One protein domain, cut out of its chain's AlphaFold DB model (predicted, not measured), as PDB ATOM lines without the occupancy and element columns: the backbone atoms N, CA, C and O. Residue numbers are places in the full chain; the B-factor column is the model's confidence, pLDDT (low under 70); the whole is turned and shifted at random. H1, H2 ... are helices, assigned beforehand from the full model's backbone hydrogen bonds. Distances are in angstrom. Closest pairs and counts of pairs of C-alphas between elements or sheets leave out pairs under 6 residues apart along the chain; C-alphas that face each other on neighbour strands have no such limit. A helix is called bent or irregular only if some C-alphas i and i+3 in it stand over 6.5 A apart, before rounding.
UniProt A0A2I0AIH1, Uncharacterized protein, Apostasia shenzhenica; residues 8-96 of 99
ATOM      1  N   GLN A   8      10.944   5.465   9.747       97.62
ATOM      2  CA  GLN A   8       9.724   6.078  10.264       97.62
ATOM      3  C   GLN A   8       9.077   7.023   9.244       97.62
ATOM      4  O   GLN A   8       7.891   6.877   8.958       97.62
ATOM      5  N   ASP A   9       9.847   7.934   8.641       98.00
ATOM      6  CA  ASP A   9       9.316   8.866   7.635       98.00
ATOM      7  C   ASP A   9       8.792   8.122   6.407       98.00
ATOM      8  O   ASP A   9       7.743   8.455   5.857       98.00
ATOM      9  N   TYR A  10       9.515   7.085   5.984       98.06
ATOM     10  CA  TYR A  10       9.103   6.236   4.877       98.06
ATOM     11  C   TYR A  10       7.793   5.487   5.174       98.06
ATOM     12  O   TYR A  10       6.895   5.482   4.333       98.06
ATOM     13  N   LEU A  11       7.646   4.896   6.364       98.06
ATOM     14  CA  LEU A  11       6.408   4.227   6.766       98.06
ATOM     15  C   LEU A  11       5.242   5.223   6.840       98.06
ATOM     16  O   LEU A  11       4.158   4.918   6.349       98.06
ATOM     17  N   CYS A  12       5.459   6.439   7.349       98.06
ATOM     18  CA  CYS A  12       4.447   7.500   7.319       98.06
ATOM     19  C   CYS A  12       3.974   7.814   5.885       98.06
ATOM     20  O   CYS A  12       2.769   7.910   5.648       98.06
ATOM     21  N   GLU A  13       4.894   7.927   4.915       98.06
ATOM     22  CA  GLU A  13       4.547   8.119   3.496       98.06
ATOM     23  C   GLU A  13       3.733   6.934   2.938       98.06
ATOM     24  O   GLU A  13       2.733   7.144   2.247       98.06
ATOM     25  N   VAL A  14       4.112   5.692   3.264       97.56
ATOM     26  CA  VAL A  14       3.374   4.485   2.849       97.56
ATOM     27  C   VAL A  14       1.951   4.494   3.406       97.56
ATOM     28  O   VAL A  14       0.994   4.292   2.657       97.56
ATOM     29  N   PHE A  15       1.782   4.779   4.697       97.00
ATOM     30  CA  PHE A  15       0.463   4.769   5.325       97.00
ATOM     31  C   PHE A  15      -0.424   5.931   4.889       97.00
ATOM     32  O   PHE A  15      -1.639   5.762   4.825       97.00
ATOM     33  N   ALA A  16       0.145   7.073   4.499       97.75
ATOM     34  CA  ALA A  16      -0.626   8.123   3.840       97.75
ATOM     35  C   ALA A  16      -1.278   7.610   2.540       97.75
ATOM     36  O   ALA A  16      -2.446   7.902   2.276       97.75
ATOM     37  N   VAL A  17      -0.563   6.789   1.760       96.44
ATOM     38  CA  VAL A  17      -1.101   6.155   0.544       96.44
ATOM     39  C   VAL A  17      -2.118   5.064   0.884       96.44
ATOM     40  O   VAL A  17      -3.206   5.062   0.312       96.44
ATOM     41  N   VAL A  18      -1.815   4.174   1.835       96.38
ATOM     42  CA  VAL A  18      -2.740   3.109   2.274       96.38
ATOM     43  C   VAL A  18      -4.055   3.696   2.785       96.38
ATOM     44  O   VAL A  18      -5.125   3.236   2.399       96.38
ATOM     45  N   ASN A  19      -3.995   4.745   3.607       95.94
ATOM     46  CA  ASN A  19      -5.187   5.416   4.124       95.94
ATOM     47  C   ASN A  19      -5.992   6.081   3.005       95.94
ATOM     48  O   ASN A  19      -7.221   6.035   3.024       95.94
ATOM     49  N   LYS A  20      -5.319   6.643   1.994       95.94
ATOM     50  CA  LYS A  20      -5.985   7.186   0.807       95.94
ATOM     51  C   LYS A  20      -6.704   6.094   0.007       95.94
ATOM     52  O   LYS A  20      -7.851   6.300  -0.368       95.94
ATOM     53  N   ILE A  21      -6.089   4.929  -0.192       94.50
ATOM     54  CA  ILE A  21      -6.728   3.770  -0.845       94.50
ATOM     55  C   ILE A  21      -7.965   3.327  -0.053       94.50
ATOM     56  O   ILE A  21      -9.065   3.268  -0.598       94.50
ATOM     57  N   LYS A  22      -7.818   3.132   1.263       93.38
ATOM     58  CA  LYS A  22      -8.926   2.750   2.154       93.38
ATOM     59  C   LYS A  22     -10.073   3.766   2.139       93.38
ATOM     60  O   LYS A  22     -11.231   3.379   2.263       93.38
ATOM     61  N   SER A  23      -9.778   5.055   1.947       95.38
ATOM     62  CA  SER A  23     -10.805   6.103   1.846       95.38
ATOM     63  C   SER A  23     -11.708   5.970   0.614       95.38
ATOM     64  O   SER A  23     -12.829   6.473   0.627       95.38
ATOM     65  N   TYR A  24     -11.260   5.255  -0.423       93.81
ATOM     66  CA  TYR A  24     -12.057   4.938  -1.611       93.81
ATOM     67  C   TYR A  24     -12.857   3.633  -1.472       93.81
ATOM     68  O   TYR A  24     -13.366   3.116  -2.461       93.81
ATOM     69  N   SER A  25     -12.989   3.099  -0.252       86.38
ATOM     70  CA  SER A  25     -13.610   1.796   0.037       86.38
ATOM     71  C   SER A  25     -12.893   0.606  -0.616       86.38
ATOM     72  O   SER A  25     -13.443  -0.494  -0.676       86.38
ATOM     73  N   GLU A  26     -11.657   0.804  -1.082       88.75
ATOM     74  CA  GLU A  26     -10.806  -0.278  -1.561       88.75
ATOM     75  C   GLU A  26     -10.210  -1.035  -0.371       88.75
ATOM     76  O   GLU A  26      -9.653  -0.450   0.564       88.75
ATOM     77  N   GLN A  27     -10.326  -2.361  -0.413       91.56
ATOM     78  CA  GLN A  27      -9.672  -3.241   0.547       91.56
ATOM     79  C   GLN A  27      -8.236  -3.491   0.094       91.56
ATOM     80  O   GLN A  27      -7.990  -3.861  -1.052       91.56
ATOM     81  N   ILE A  28      -7.289  -3.321   1.009       95.62
ATOM     82  CA  ILE A  28      -5.879  -3.627   0.783       95.62
ATOM     83  C   ILE A  28      -5.403  -4.552   1.899       95.62
ATOM     84  O   ILE A  28      -5.553  -4.229   3.078       95.62
ATOM     85  N   SER A  29      -4.886  -5.721   1.518       96.88
ATOM     86  CA  SER A  29      -4.441  -6.750   2.459       96.88
ATOM     87  C   SER A  29      -3.072  -6.431   3.052       96.88
ATOM     88  O   SER A  29      -2.244  -5.763   2.425       96.88
ATOM     89  N   ASP A  30      -2.812  -6.984   4.235       97.06
ATOM     90  CA  ASP A  30      -1.507  -6.916   4.889       97.06
ATOM     91  C   ASP A  30      -0.405  -7.508   4.008       97.06
ATOM     92  O   ASP A  30       0.608  -6.847   3.796       97.06
ATOM     93  N   GLU A  31      -0.642  -8.665   3.383       97.56
ATOM     94  CA  GLU A  31       0.271  -9.280   2.407       97.56
ATOM     95  C   GLU A  31       0.678  -8.291   1.301       97.56
ATOM     96  O   GLU A  31       1.861  -8.156   0.965       97.56
ATOM     97  N   THR A  32      -0.292  -7.544   0.758       97.38
ATOM     98  CA  THR A  32      -0.030  -6.542  -0.283       97.38
ATOM     99  C   THR A  32       0.852  -5.423   0.261       97.38
ATOM    100  O   THR A  32       1.828  -5.037  -0.385       97.38
ATOM    101  N   ILE A  33       0.530  -4.895   1.442       97.94
ATOM    102  CA  ILE A  33       1.276  -3.793   2.059       97.94
ATOM    103  C   ILE A  33       2.704  -4.241   2.397       97.94
ATOM    104  O   ILE A  33       3.657  -3.574   1.993       97.94
ATOM    105  N   VAL A  34       2.862  -5.389   3.062       98.12
ATOM    106  CA  VAL A  34       4.149  -6.012   3.407       98.12
ATOM    107  C   VAL A  34       5.012  -6.182   2.161       98.12
ATOM    108  O   VAL A  34       6.140  -5.689   2.119       98.12
ATOM    109  N   THR A  35       4.466  -6.791   1.107       97.62
ATOM    110  CA  THR A  35       5.193  -7.027  -0.148       97.62
ATOM    111  C   THR A  35       5.647  -5.717  -0.790       97.62
ATOM    112  O   THR A  35       6.773  -5.604  -1.284       97.62
ATOM    113  N   LYS A  36       4.791  -4.686  -0.789       97.50
ATOM    114  CA  LYS A  36       5.146  -3.366  -1.329       97.50
ATOM    115  C   LYS A  36       6.208  -2.669  -0.488       97.50
ATOM    116  O   LYS A  36       7.081  -2.016  -1.066       97.50
ATOM    117  N   ILE A  37       6.160  -2.814   0.835       97.88
ATOM    118  CA  ILE A  37       7.180  -2.275   1.732       97.88
ATOM    119  C   ILE A  37       8.527  -2.928   1.424       97.88
ATOM    120  O   ILE A  37       9.451  -2.223   1.021       97.88
ATOM    121  N   LEU A  38       8.616  -4.260   1.502       97.38
ATOM    122  CA  LEU A  38       9.857  -5.009   1.274       97.38
ATOM    123  C   LEU A  38      10.488  -4.670  -0.085       97.38
ATOM    124  O   LEU A  38      11.657  -4.300  -0.147       97.38
ATOM    125  N   ARG A  39       9.690  -4.654  -1.161       96.38
ATOM    126  CA  ARG A  39      10.162  -4.321  -2.518       96.38
ATOM    127  C   ARG A  39      10.624  -2.877  -2.712       96.38
ATOM    128  O   ARG A  39      11.287  -2.595  -3.707       96.38
ATOM    129  N   SER A  40      10.204  -1.943  -1.858       96.75
ATOM    130  CA  SER A  40      10.506  -0.512  -2.021       96.75
ATOM    131  C   SER A  40      11.443   0.047  -0.951       96.75
ATOM    132  O   SER A  40      11.752   1.247  -0.980       96.75
ATOM    133  N   LEU A  41      11.914  -0.797  -0.032       96.19
ATOM    134  CA  LEU A  41      12.991  -0.466   0.892       96.19
ATOM    135  C   LEU A  41      14.292  -0.159   0.136       96.19
ATOM    136  O   LEU A  41      14.531  -0.606  -0.982       96.19
ATOM    137  N   SER A  42      15.137   0.659   0.760       93.62
ATOM    138  CA  SER A  42      16.465   0.973   0.226       93.62
ATOM    139  C   SER A  42      17.375  -0.268   0.271       93.62
ATOM    140  O   SER A  42      17.269  -1.032   1.233       93.62
ATOM    141  N   PRO A  43      18.342  -0.420  -0.662       90.94
ATOM    142  CA  PRO A  43      19.311  -1.524  -0.653       90.94
ATOM    143  C   PRO A  43      20.071  -1.709   0.671       90.94
ATOM    144  O   PRO A  43      20.529  -2.802   0.978       90.94
ATOM    145  N   LYS A  44      20.147  -0.677   1.529       89.25
ATOM    146  CA  LYS A  44      20.722  -0.790   2.886       89.25
ATOM    147  C   LYS A  44      20.010  -1.816   3.792       89.25
ATOM    148  O   LYS A  44      20.526  -2.116   4.865       89.25
ATOM    149  N   PHE A  45      18.825  -2.290   3.401       92.88
ATOM    150  CA  PHE A  45      18.027  -3.299   4.104       92.88
ATOM    151  C   PHE A  45      17.982  -4.655   3.386       92.88
ATOM    152  O   PHE A  45      17.210  -5.510   3.806       92.88
ATOM    153  N   GLU A  46      18.779  -4.882   2.339       92.75
ATOM    154  CA  GLU A  46      18.737  -6.115   1.536       92.75
ATOM    155  C   GLU A  46      18.872  -7.391   2.384       92.75
ATOM    156  O   GLU A  46      18.101  -8.332   2.214       92.75
ATOM    157  N   HIS A  47      19.745  -7.387   3.397       93.12
ATOM    158  CA  HIS A  47      19.870  -8.504   4.343       93.12
ATOM    159  C   HIS A  47      18.621  -8.712   5.207       93.12
ATOM    160  O   HIS A  47      18.305  -9.842   5.561       93.12
ATOM    161  N   VAL A  48      17.909  -7.641   5.572       93.56
ATOM    162  CA  VAL A  48      16.651  -7.747   6.330       93.56
ATOM    163  C   VAL A  48      15.550  -8.315   5.447       93.56
ATOM    164  O   VAL A  48      14.785  -9.155   5.911       93.56
ATOM    165  N   ILE A  49      15.487  -7.874   4.188       94.81
ATOM    166  CA  ILE A  49      14.515  -8.359   3.205       94.81
ATOM    167  C   ILE A  49      14.693  -9.867   3.013       94.81
ATOM    168  O   ILE A  49      13.737 -10.600   3.244       94.81
ATOM    169  N   ALA A  50      15.916 -10.326   2.724       95.94
ATOM    170  CA  ALA A  50      16.210 -11.746   2.532       95.94
ATOM    171  C   ALA A  50      15.800 -12.599   3.744       95.94
ATOM    172  O   ALA A  50      15.099 -13.595   3.600       95.94
ATOM    173  N   VAL A  51      16.151 -12.167   4.963       96.69
ATOM    174  CA  VAL A  51      15.780 -12.895   6.188       96.69
ATOM    175  C   VAL A  51      14.264 -12.988   6.359       96.69
ATOM    176  O   VAL A  51      13.765 -14.028   6.782       96.69
ATOM    177  N   ILE A  52      13.515 -11.923   6.066       96.19
ATOM    178  CA  ILE A  52      12.051 -11.945   6.185       96.19
ATOM    179  C   ILE A  52      11.443 -12.866   5.125       96.19
ATOM    180  O   ILE A  52      10.613 -13.698   5.477       96.19
ATOM    181  N   GLU A  53      11.881 -12.757   3.870       94.88
ATOM    182  CA  GLU A  53      11.391 -13.588   2.762       94.88
ATOM    183  C   GLU A  53      11.681 -15.082   2.976       94.88
ATOM    184  O   GLU A  53      10.866 -15.922   2.607       94.88
ATOM    185  N   GLU A  54      12.803 -15.422   3.614       96.88
ATOM    186  CA  GLU A  54      13.162 -16.811   3.923       96.88
ATOM    187  C   GLU A  54      12.466 -17.367   5.176       96.88
ATOM    188  O   GLU A  54      12.245 -18.575   5.269       96.88
ATOM    189  N   SER A  55      12.148 -16.524   6.168       96.75
ATOM    190  CA  SER A  55      11.701 -16.985   7.496       96.75
ATOM    191  C   SER A  55      10.219 -16.775   7.805       96.75
ATOM    192  O   SER A  55       9.730 -17.315   8.803       96.75
ATOM    193  N   LYS A  56       9.497 -15.983   7.006       96.19
ATOM    194  CA  LYS A  56       8.096 -15.621   7.259       96.19
ATOM    195  C   LYS A  56       7.211 -15.991   6.074       96.19
ATOM    196  O   LYS A  56       7.569 -15.776   4.923       96.19
ATOM    197  N   ASP A  57       6.010 -16.475   6.374       97.19
ATOM    198  CA  ASP A  57       4.937 -16.584   5.386       97.19
ATOM    199  C   ASP A  57       4.232 -15.227   5.260       97.19
ATOM    200  O   ASP A  57       3.503 -14.810   6.162       97.19
ATOM    201  N   LEU A  58       4.465 -14.532   4.142       96.31
ATOM    202  CA  LEU A  58       3.939 -13.182   3.914       96.31
ATOM    203  C   LEU A  58       2.407 -13.132   3.806       96.31
ATOM    204  O   LEU A  58       1.839 -12.060   4.006       96.31
ATOM    205  N   SER A  59       1.736 -14.260   3.538       96.19
ATOM    206  CA  SER A  59       0.269 -14.321   3.432       96.19
ATOM    207  C   SER A  59      -0.436 -14.121   4.778       96.19
ATOM    208  O   SER A  59      -1.579 -13.663   4.829       96.19
ATOM    209  N   ILE A  60       0.265 -14.414   5.876       96.62
ATOM    210  CA  ILE A  60      -0.223 -14.273   7.254       96.62
ATOM    211  C   ILE A  60       0.633 -13.305   8.081       96.62
ATOM    212  O   ILE A  60       0.447 -13.193   9.293       96.62
ATOM    213  N   TYR A  61       1.594 -12.625   7.452       97.25
ATOM    214  CA  TYR A  61       2.509 -11.721   8.137       97.25
ATOM    215  C   TYR A  61       1.885 -10.336   8.310       97.25
ATOM    216  O   TYR A  61       1.538  -9.669   7.336       97.25
ATOM    217  N   PHE A  62       1.762  -9.890   9.560       97.19
ATOM    218  CA  PHE A  62       1.112  -8.624   9.885       97.19
ATOM    219  C   PHE A  62       2.008  -7.423   9.586       97.19
ATOM    220  O   PHE A  62       3.202  -7.415   9.906       97.19
ATOM    221  N   VAL A  63       1.406  -6.358   9.051       97.56
ATOM    222  CA  VAL A  63       2.142  -5.122   8.727       97.56
ATOM    223  C   VAL A  63       2.793  -4.519   9.976       97.56
ATOM    224  O   VAL A  63       3.938  -4.071   9.911       97.56
ATOM    225  N   ASP A  64       2.123  -4.572  11.127       97.62
ATOM    226  CA  ASP A  64       2.649  -4.033  12.388       97.62
ATOM    227  C   ASP A  64       3.907  -4.781  12.877       97.62
ATOM    228  O   ASP A  64       4.825  -4.169  13.441       97.62
ATOM    229  N   GLU A  65       3.997  -6.093  12.620       97.12
ATOM    230  CA  GLU A  65       5.179  -6.900  12.955       97.12
ATOM    231  C   GLU A  65       6.369  -6.519  12.060       97.12
ATOM    232  O   GLU A  65       7.493  -6.340  12.553       97.12
ATOM    233  N   LEU A  66       6.120  -6.310  10.760       97.75
ATOM    234  CA  LEU A  66       7.123  -5.804   9.823       97.75
ATOM    235  C   LEU A  66       7.631  -4.422  10.253       97.75
ATOM    236  O   LEU A  66       8.842  -4.204  10.344       97.75
ATOM    237  N   MET A  67       6.720  -3.490  10.543       97.75
ATOM    238  CA  MET A  67       7.063  -2.122  10.948       97.75
ATOM    239  C   MET A  67       7.948  -2.108  12.191       97.75
ATOM    240  O   MET A  67       9.003  -1.467  12.198       97.75
ATOM    241  N   SER A  68       7.549  -2.856  13.221       97.06
ATOM    242  CA  SER A  68       8.297  -2.967  14.475       97.06
ATOM    243  C   SER A  68       9.707  -3.517  14.239       97.06
ATOM    244  O   SER A  68      10.685  -2.991  14.777       97.06
ATOM    245  N   SER A  69       9.834  -4.527  13.374       95.44
ATOM    246  CA  SER A  69      11.121  -5.135  13.019       95.44
ATOM    247  C   SER A  69      12.051  -4.158  12.294       95.44
ATOM    248  O   SER A  69      13.235  -4.063  12.635       95.44
ATOM    249  N   LEU A  70      11.522  -3.396  11.329       96.88
ATOM    250  CA  LEU A  70      12.287  -2.411  10.560       96.88
ATOM    251  C   LEU A  70      12.758  -1.239  11.431       96.88
ATOM    252  O   LEU A  70      13.931  -0.866  11.366       96.88
ATOM    253  N   LEU A  71      11.877  -0.696  12.279       96.75
ATOM    254  CA  LEU A  71      12.212   0.392  13.204       96.75
ATOM    255  C   LEU A  71      13.300  -0.037  14.193       96.75
ATOM    256  O   LEU A  71      14.315   0.646  14.343       96.75
ATOM    257  N   ALA A  72      13.146  -1.216  14.805       95.31
ATOM    258  CA  ALA A  72      14.146  -1.763  15.716       95.31
ATOM    259  C   ALA A  72      15.492  -2.018  15.013       95.31
ATOM    260  O   ALA A  72      16.558  -1.855  15.612       95.31
ATOM    261  N   HIS A  73      15.468  -2.422  13.738       94.38
ATOM    262  CA  HIS A  73      16.683  -2.621  12.954       94.38
ATOM    263  C   HIS A  73      17.423  -1.310  12.680       94.38
ATOM    264  O   HIS A  73      18.630  -1.231  12.921       94.38
ATOM    265  N   GLU A  74      16.719  -0.274  12.217       94.44
ATOM    266  CA  GLU A  74      17.333   1.035  11.974       94.44
ATOM    267  C   GLU A  74      17.896   1.641  13.266       94.44
ATOM    268  O   GLU A  74      19.011   2.168  13.272       94.44
ATOM    269  N   GLU A  75      17.193   1.482  14.388       94.00
ATOM    270  CA  GLU A  75      17.680   1.946  15.682       94.00
ATOM    271  C   GLU A  75      18.989   1.245  16.094       94.00
ATOM    272  O   GLU A  75      19.951   1.911  16.489       94.00
ATOM    273  N   ARG A  76      19.086  -0.086  15.948       92.31
ATOM    274  CA  ARG A  76      20.330  -0.836  16.228       92.31
ATOM    275  C   ARG A  76      21.488  -0.408  15.328       92.31
ATOM    276  O   ARG A  76      22.615  -0.273  15.818       92.31
ATOM    277  N   LEU A  77      21.234  -0.173  14.039       88.38
ATOM    278  CA  LEU A  77      22.247   0.338  13.109       88.38
ATOM    279  C   LEU A  77      22.755   1.713  13.554       88.38
ATOM    280  O   LEU A  77      23.965   1.935  13.618       88.38
ATOM    281  N   ASN A  78      21.845   2.611  13.930       88.75
ATOM    282  CA  ASN A  78      22.190   3.958  14.376       88.75
ATOM    283  C   ASN A  78      22.988   3.951  15.689       88.75
ATOM    284  O   ASN A  78      23.981   4.669  15.802       88.75
ATOM    285  N   ARG A  79      22.621   3.105  16.665       88.62
ATOM    286  CA  ARG A  79      23.404   2.927  17.904       88.62
ATOM    287  C   ARG A  79      24.809   2.388  17.618       88.62
ATOM    288  O   ARG A  79      25.779   2.857  18.207       88.62
ATOM    289  N   SER A  80      24.926   1.429  16.700       82.31
ATOM    290  CA  SER A  80      26.216   0.829  16.330       82.31
ATOM    291  C   SER A  80      27.151   1.838  15.659       82.31
ATOM    292  O   SER A  80      28.347   1.847  15.943       82.31
ATOM    293  N   ARG A  81      26.609   2.734  14.822       79.00
ATOM    294  CA  ARG A  81      27.366   3.840  14.212       79.00
ATOM    295  C   ARG A  81      27.888   4.823  15.259       79.00
ATOM    296  O   ARG A  81      29.092   5.051  15.302       79.00
ATOM    297  N   LYS A  82      27.024   5.294  16.169       74.94
ATOM    298  CA  LYS A  82      27.421   6.191  17.273       74.94
ATOM    299  C   LYS A  82      28.539   5.592  18.134       74.94
ATOM    300  O   LYS A  82      29.538   6.251  18.396       74.94
ATOM    301  N   LYS A  83      28.426   4.308  18.494       71.94
ATOM    302  CA  LYS A  83      29.458   3.602  19.275       71.94
ATOM    303  C   LYS A  83      30.810   3.533  18.550       71.94
ATOM    304  O   LYS A  83      31.855   3.582  19.194       71.94
ATOM    305  N   ASN A  84      30.812   3.386  17.227       66.62
ATOM    306  CA  ASN A  84      32.048   3.357  16.440       66.62
ATOM    307  C   ASN A  84      32.687   4.752  16.307       66.62
ATOM    308  O   ASN A  84      33.913   4.868  16.337       66.62
ATOM    309  N   GLU A  85      31.876   5.806  16.213       65.31
ATOM    310  CA  GLU A  85      32.340   7.200  16.211       65.31
ATOM    311  C   GLU A  85      32.975   7.584  17.560       65.31
ATOM    312  O   GLU A  85      34.083   8.119  17.584       65.31
ATOM    313  N   GLU A  86      32.348   7.216  18.684       65.62
ATOM    314  CA  GLU A  86      32.882   7.444  20.039       65.62
ATOM    315  C   GLU A  86      34.233   6.749  20.264       65.62
ATOM    316  O   GLU A  86      35.171   7.354  20.784       65.62
ATOM    317  N   LYS A  87      34.373   5.497  19.811       61.44
ATOM    318  CA  LYS A  87      35.651   4.767  19.876       61.44
ATOM    319  C   LYS A  87      36.743   5.423  19.034       61.44
ATOM    320  O   LYS A  87      37.892   5.488  19.458       61.44
ATOM    321  N   THR A  88      36.394   5.932  17.854       54.81
ATOM    322  CA  THR A  88      37.346   6.629  16.974       54.81
ATOM    323  C   THR A  88      37.816   7.946  17.597       54.81
ATOM    324  O   THR A  88      38.984   8.313  17.467       54.81
ATOM    325  N   PHE A  89      36.932   8.642  18.317       59.19
ATOM    326  CA  PHE A  89      37.278   9.857  19.047       59.19
ATOM    327  C   PHE A  89      38.212   9.579  20.239       59.19
ATOM    328  O   PHE A  89      39.200  10.291  20.413       59.19
ATOM    329  N   GLN A  90      37.966   8.510  21.007       60.94
ATOM    330  CA  GLN A  90      38.818   8.123  22.144       60.94
ATOM    331  C   GLN A  90      40.250   7.769  21.721       60.94
ATOM    332  O   GLN A  90      41.198   8.284  22.306       60.94
ATOM    333  N   VAL A  91      40.427   7.002  20.638       59.69
ATOM    334  CA  VAL A  91      41.766   6.643  20.123       59.69
ATOM    335  C   VAL A  91      42.592   7.885  19.756       59.69
ATOM    336  O   VAL A  91      43.811   7.915  19.941       59.69
ATOM    337  N   LYS A  92      41.939   8.949  19.274       56.47
ATOM    338  CA  LYS A  92      42.612  10.201  18.905       56.47
ATOM    339  C   LYS A  92      42.963  11.071  20.119       56.47
ATOM    340  O   LYS A  92      43.939  11.810  20.053       56.47
ATOM    341  N   GLY A  93      42.206  10.964  21.213       53.19
ATOM    342  CA  GLY A  93      42.502  11.623  22.490       53.19
ATOM    343  C   GLY A  93      43.614  10.934  23.288       53.19
ATOM    344  O   GLY A  93      44.424  11.610  23.911       53.19
ATOM    345  N   GLU A  94      43.710   9.606  23.217       52.91
ATOM    346  CA  GLU A  94      44.773   8.839  23.888       52.91
ATOM    347  C   GLU A  94      46.122   8.937  23.159       52.91
ATOM    348  O   GLU A  94      47.174   8.908  23.794       52.91
ATOM    349  N   SER A  95      46.105   9.145  21.838       54.81
ATOM    350  CA  SER A  95      47.329   9.333  21.043       54.81
ATOM    351  C   SER A  95      48.026  10.681  21.292       54.81
ATOM    352  O   SER A  95      49.210  10.809  20.994       54.81
ATOM    353  N   SER A  96      47.328  11.679  21.852       52.91
ATOM    354  CA  SER A  96      47.909  12.994  22.186       52.91
ATOM    355  C   SER A  96      48.526  13.064  23.588       52.91
ATOM    356  O   SER A  96      49.071  14.102  23.949       52.91
TER     357      SER A  96
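This is residues 8 to 96 of the 99 residues of an uncharacterized protein of Apostasia shenzhenica (UniProt A0A2I0AIH1). One long helix, H4, makes the longest axis; its end, residues 75 to 96, sticks out as a free arm from a small body. In that body the beginning of H4 packs on H2, with H1 to one side of H2 and H3 to the other. The printed part has 89 residues with four named helices, in the order H1, H2, H3, H4, and no named strand: all helix. The whole is only just loose, close to extended, with a radius of gyration of the C-alphas of 18.0 A and spans of 66 by 28 by 18 A.

H4, residues 63 to 96, touches H2, residues 30 to 40, with residues 63 to 66 alone; the closest C-alphas, of Asp 30 and Val 63, are 5.6 A apart. The two run the same way at a shallow tilt of 34 degrees, only just short of steep. H1, residues 8 to 23, is close to H4 but not clearly touching: the closest C-alphas, of Gln 8 and Leu 71, are 6.9 A apart, and they run opposite ways at a shallow tilt of 15 degrees. H3, residues 43 to 55, is close to H2 but not clearly touching, with the C-alphas of Leu 38 and Ile 49 closest at 6.1 A. H3 and H4 are near each other, while H1 and H3 are apart. Each O i to N i+4 pair is within hydrogen-bond range in H1 and H2, against 7 of 9 in H3 and 28 of 30 in H4.

H4 is 51.0 A long, from C-alpha 63 at (2.142, -5.122, 8.727) to C-alpha 96 at (47.909, 12.994, 22.186). H1 begins at C-alpha 8 (9.724, 6.078, 10.264) and is 22.2 A long; H2 is 15.3 A. H3, 19.1 A, is irregular: C-alphas 44 and 47 are 7.9 A apart.

The C-alphas farthest apart, of Ser 25 and Ser 96, are 66.3 A apart. The printed part has no cut; the link from H2 to H3 is tight, the other two short. Residues 84 to 96 have pLDDT under 70.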